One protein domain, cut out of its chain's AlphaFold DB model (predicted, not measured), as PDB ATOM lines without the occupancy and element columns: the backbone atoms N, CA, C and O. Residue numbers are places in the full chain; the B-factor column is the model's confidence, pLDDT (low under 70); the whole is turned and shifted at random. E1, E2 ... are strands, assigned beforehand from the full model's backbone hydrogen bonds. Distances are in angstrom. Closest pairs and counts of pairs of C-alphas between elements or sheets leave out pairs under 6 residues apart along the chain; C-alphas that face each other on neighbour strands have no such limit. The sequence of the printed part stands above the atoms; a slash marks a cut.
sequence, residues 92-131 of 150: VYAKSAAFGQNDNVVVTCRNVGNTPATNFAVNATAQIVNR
ATOM      1  N   VAL A  92     164.718 192.392 210.586       82.25
ATOM      2  CA  VAL A  92     164.331 191.061 211.072       82.25
ATOM      3  C   VAL A  92     162.820 190.914 211.000       82.25
ATOM      4  O   VAL A  92     162.090 191.759 211.502       82.25
ATOM      5  N   TYR A  93     162.349 189.821 210.409       84.06
ATOM      6  CA  TYR A  93     160.936 189.450 210.442       84.06
ATOM      7  C   TYR A  93     160.776 187.978 210.824       84.06
ATOM      8  O   TYR A  93     161.659 187.144 210.580       84.06
ATOM      9  N   ALA A  94     159.637 187.642 211.424       83.81
ATOM     10  CA  ALA A  94     159.272 186.258 211.685       83.81
ATOM     11  C   ALA A  94     158.929 185.572 210.352       83.81
ATOM     12  O   ALA A  94     158.067 186.027 209.615       83.81
ATOM     13  N   LYS A  95     159.621 184.490 209.997       84.12
ATOM     14  CA  LYS A  95     159.390 183.734 208.756       84.12
ATOM     15  C   LYS A  95     158.316 182.662 208.934       84.12
ATOM     16  O   LYS A  95     157.566 182.386 208.003       84.12
ATOM     17  N   SER A  96     158.292 182.015 210.096       82.56
ATOM     18  CA  SER A  96     157.364 180.927 210.405       82.56
ATOM     19  C   SER A  96     157.271 180.708 211.910       82.56
ATOM     20  O   SER A  96     158.250 180.931 212.622       82.56
ATOM     21  N   ALA A  97     156.137 180.187 212.368       84.00
ATOM     22  CA  ALA A  97     155.981 179.623 213.702       84.00
ATOM     23  C   ALA A  97     155.463 178.182 213.579       84.00
ATOM     24  O   ALA A  97     154.636 177.908 212.710       84.00
ATOM     25  N   ALA A  98     155.979 177.272 214.401       83.75
ATOM     26  CA  ALA A  98     155.595 175.861 214.417       83.75
ATOM     27  C   ALA A  98     155.648 175.299 215.844       83.75
ATOM     28  O   ALA A  98     156.380 175.819 216.688       83.75
ATOM     29  N   PHE A  99     154.907 174.223 216.104       83.62
ATOM     30  CA  PHE A  99     155.022 173.469 217.351       83.62
ATOM     31  C   PHE A  99     156.233 172.524 217.290       83.62
ATOM     32  O   PHE A  99     156.461 171.834 216.296       83.62
ATOM     33  N   GLY A 100     157.052 172.539 218.337       82.88
ATOM     34  CA  GLY A 100     158.190 171.644 218.529       82.88
ATOM     35  C   GLY A 100     157.792 170.347 219.236       82.88
ATOM     36  O   GLY A 100     156.675 170.203 219.719       82.88
ATOM     37  N   GLN A 101     158.737 169.412 219.361       84.88
ATOM     38  CA  GLN A 101     158.497 168.061 219.903       84.88
ATOM     39  C   GLN A 101     158.003 167.998 221.364       84.88
ATOM     40  O   GLN A 101     157.556 166.941 221.791       84.88
ATOM     41  N   ASN A 102     158.063 169.103 222.113       84.81
ATOM     42  CA  ASN A 102     157.691 169.184 223.532       84.81
ATOM     43  C   ASN A 102     156.607 170.250 223.787       84.81
ATOM     44  O   ASN A 102     156.715 170.991 224.759       84.81
ATOM     45  N   ASP A 103     155.646 170.422 222.872       79.31
ATOM     46  CA  ASP A 103     154.615 171.482 222.925       79.31
ATOM     47  C   ASP A 103     155.174 172.921 222.996       79.31
ATOM     48  O   ASP A 103     154.480 173.881 223.331       79.31
ATOM     49  N   ASN A 104     156.448 173.098 222.636       81.06
ATOM     50  CA  ASN A 104     157.096 174.404 222.585       81.06
ATOM     51  C   ASN A 104     156.741 175.120 221.280       81.06
ATOM     52  O   ASN A 104     156.741 174.506 220.218       81.06
ATOM     53  N   VAL A 105     156.537 176.436 221.321       82.81
ATOM     54  CA  VAL A 105     156.386 177.243 220.101       82.81
ATOM     55  C   VAL A 105     157.769 177.648 219.594       82.81
ATOM     56  O   VAL A 105     158.519 178.333 220.287       82.81
ATOM     57  N   VAL A 106     158.114 177.234 218.376       84.88
ATOM     58  CA  VAL A 106     159.360 177.596 217.692       84.88
ATOM     59  C   VAL A 106     159.063 178.683 216.667       84.88
ATOM     60  O   VAL A 106     158.333 178.446 215.705       84.88
ATOM     61  N   VAL A 107     159.643 179.873 216.853       85.94
ATOM     62  CA  VAL A 107     159.537 180.994 215.905       85.94
ATOM     63  C   VAL A 107     160.856 181.157 215.159       85.94
ATOM     64  O   VAL A 107     161.887 181.477 215.749       85.94
ATOM     65  N   THR A 108     160.829 180.966 213.843       87.94
ATOM     66  CA  THR A 108     161.996 181.171 212.980       87.94
ATOM     67  C   THR A 108     162.012 182.611 212.505       87.94
ATOM     68  O   THR A 108     161.131 183.021 211.751       87.94
ATOM     69  N   CYS A 109     163.031 183.373 212.891       87.94
ATOM     70  CA  CYS A 109     163.240 184.739 212.414       87.94
ATOM     71  C   CYS A 109     164.276 184.761 211.287       87.94
ATOM     72  O   CYS A 109     165.228 183.978 211.288       87.94
ATOM     73  N   ARG A 110     164.104 185.660 210.314       88.25
ATOM     74  CA  ARG A 110     165.083 185.896 209.249       88.25
ATOM     75  C   ARG A 110     165.455 187.369 209.213       88.25
ATOM     76  O   ARG A 110     164.580 188.223 209.122       88.25
ATOM     77  N   ASN A 111     166.757 187.640 209.229       88.38
ATOM     78  CA  ASN A 111     167.295 188.953 208.903       88.38
ATOM     79  C   ASN A 111     167.478 189.063 207.382       88.38
ATOM     80  O   ASN A 111     168.135 188.213 206.776       88.38
ATOM     81  N   VAL A 112     166.865 190.071 206.772       85.38
ATOM     82  CA  VAL A 112     167.053 190.454 205.361       85.38
ATOM     83  C   VAL A 112     167.820 191.766 205.208       85.38
ATOM     84  O   VAL A 112     168.068 192.188 204.084       85.38
ATOM     85  N   GLY A 113     168.212 192.396 206.318       80.38
ATOM     86  CA  GLY A 113     169.118 193.541 206.311       80.38
ATOM     87  C   GLY A 113     170.571 193.137 206.055       80.38
ATOM     88  O   GLY A 113     170.955 191.977 206.210       80.38
ATOM     89  N   ASN A 114     171.390 194.124 205.690       79.94
ATOM     90  CA  ASN A 114     172.816 193.931 205.403       79.94
ATOM     91  C   ASN A 114     173.695 193.903 206.663       79.94
ATOM     92  O   ASN A 114     174.890 193.625 206.571       79.94
ATOM     93  N   THR A 115     173.126 194.188 207.835       81.56
ATOM     94  CA  THR A 115     173.843 194.224 209.111       81.56
ATOM     95  C   THR A 115     173.328 193.160 210.079       81.56
ATOM     96  O   THR A 115     172.137 192.839 210.065       81.56
ATOM     97  N   PRO A 116     174.196 192.574 210.926       82.12
ATOM     98  CA  PRO A 116     173.771 191.612 211.940       82.12
ATOM     99  C   PRO A 116     172.817 192.249 212.961       82.12
ATOM    100  O   PRO A 116     173.143 193.268 213.563       82.12
ATOM    101  N   ALA A 117     171.666 191.622 213.210       85.00
ATOM    102  CA  ALA A 117     170.771 192.006 214.302       85.00
ATOM    103  C   ALA A 117     171.276 191.402 215.621       85.00
ATOM    104  O   ALA A 117     170.969 190.254 215.936       85.00
ATOM    105  N   THR A 118     172.086 192.150 216.376       82.50
ATOM    106  CA  THR A 118     172.661 191.665 217.646       82.50
ATOM    107  C   THR A 118     171.625 191.540 218.757       82.50
ATOM    108  O   THR A 118     171.768 190.681 219.619       82.50
ATOM    109  N   ASN A 119     170.580 192.369 218.723       82.06
ATOM    110  CA  ASN A 119     169.478 192.356 219.676       82.06
ATOM    111  C   ASN A 119     168.159 192.498 218.909       82.06
ATOM    112  O   ASN A 119     168.031 193.384 218.067       82.06
ATOM    113  N   PHE A 120     167.183 191.643 219.196       79.56
ATOM    114  CA  PHE A 120     165.813 191.781 218.705       79.56
ATOM    115  C   PHE A 120     164.845 191.148 219.708       79.56
ATOM    116  O   PHE A 120     165.220 190.241 220.451       79.56
ATOM    117  N   ALA A 121     163.605 191.632 219.729       79.00
ATOM    118  CA  ALA A 121     162.536 191.091 220.557       79.00
ATOM    119  C   ALA A 121     161.445 190.493 219.666       79.00
ATOM    120  O   ALA A 121     161.123 191.032 218.609       79.00
ATOM    121  N   VAL A 122     160.874 189.374 220.103       80.06
ATOM    122  CA  VAL A 122     159.742 188.724 219.440       80.06
ATOM    123  C   VAL A 122     158.592 188.697 220.435       80.06
ATOM    124  O   VAL A 122     158.705 188.069 221.485       80.06
ATOM    125  N   ASN A 123     157.492 189.368 220.100       76.06
ATOM    126  CA  ASN A 123     156.254 189.282 220.867       76.06
ATOM    127  C   ASN A 123     155.348 188.223 220.243       76.06
ATOM    128  O   ASN A 123     155.022 188.284 219.060       76.06
ATOM    129  N   ALA A 124     154.928 187.258 221.055       71.56
ATOM    130  CA  ALA A 124     153.955 186.245 220.678       71.56
ATOM    131  C   ALA A 124     152.767 186.328 221.638       71.56
ATOM    132  O   ALA A 124     152.949 186.394 222.852       71.56
ATOM    133  N   THR A 125     151.549 186.322 221.097       71.00
ATOM    134  CA  THR A 125     150.320 186.294 221.900       71.00
ATOM    135  C   THR A 125     149.643 184.945 221.711       71.00
ATOM    136  O   THR A 125     149.301 184.582 220.587       71.00
ATOM    137  N   ALA A 126     149.443 184.203 222.801       69.88
ATOM    138  CA  ALA A 126     148.698 182.947 222.804       69.88
ATOM    139  C   ALA A 126     147.291 183.180 223.372       69.88
ATOM    140  O   ALA A 126     147.136 183.841 224.399       69.88
ATOM    141  N   GLN A 127     146.263 182.635 222.719       74.44
ATOM    142  CA  GLN A 127     144.885 182.673 223.211       74.44
ATOM    143  C   GLN A 127     144.391 181.256 223.488       74.44
ATOM    144  O   GLN A 127     144.508 180.368 222.644       74.44
ATOM    145  N   ILE A 128     143.836 181.052 224.683       67.69
ATOM    146  CA  ILE A 128     143.237 179.778 225.080       67.69
ATOM    147  C   ILE A 128     141.842 179.694 224.460       67.69
ATOM    148  O   ILE A 128     141.007 180.574 224.650       67.69
ATOM    149  N   VAL A 129     141.592 178.609 223.739       73.94
ATOM    150  CA  VAL A 129     140.327 178.312 223.061       73.94
ATOM    151  C   VAL A 129     139.708 177.048 223.661       73.94
ATOM    152  O   VAL A 129     140.422 176.142 224.093       73.94
ATOM    153  N   ASN A 130     138.375 176.983 223.726       69.12
ATOM    154  CA  ASN A 130     137.666 175.859 224.349       69.12
ATOM    155  C   ASN A 130     137.971 174.523 223.646       69.12
ATOM    156  O   ASN A 130     137.974 174.434 222.414       69.12
ATOM    157  N   ARG A 131     138.187 173.466 224.449       56.56
ATOM    158  CA  ARG A 131     138.425 172.095 223.967       56.56
ATOM    159  C   ARG A 131     137.263 171.645 223.078       56.56
ATOM    160  O   ARG A 131     136.121 171.629 223.522       56.56
TER     161      ARG A 131
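This is residues 92 to 131 of the 150 residues of an uncharacterized protein of Rhizobium sp. BK696 (UniProt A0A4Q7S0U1). With little regular structure, this is a single two-stranded hairpin, E1 and E2, and a long tail, residues 112 to 131, that loops round after E2, folds back and runs out past the hairpin's turn. The printed part has 40 residues, with two named strands in the order E1, E2, antiparallel, and no named helix. The class is all strand, though the named elements hold only 15 of the 40 residues. The whole is only just loose, close to extended, with a radius of gyration of the C-alphas of 13.3 A, and a rod spanning 45 by 20 by 14 A.

E1, residues 92 to 99, is 20.9 A long from C-alpha 92 at (164.331, 191.061, 211.072). E2, residues 105 to 111, is 19.5 A long and ends with C-alpha 111 at (167.295, 188.953, 208.903).

E1 and E2 form a hairpin with a tight link of 5 residues. They are antiparallel neighbours, their directions 157 degrees apart. The C-alphas of Val 92 and Asn 111 face each other at 4.2 A. N 95 and O 108, 2.7 A apart, and N 106 and O 98, 2.8 A apart, are within hydrogen-bond range.

The farthest C-alphas, of Asn 114 and Arg 131, are 44.8 A apart. The printed part has no cut. Mean pLDDT of the printed part is 80.4; residues 126, 128 and 130 to 131 are under 70.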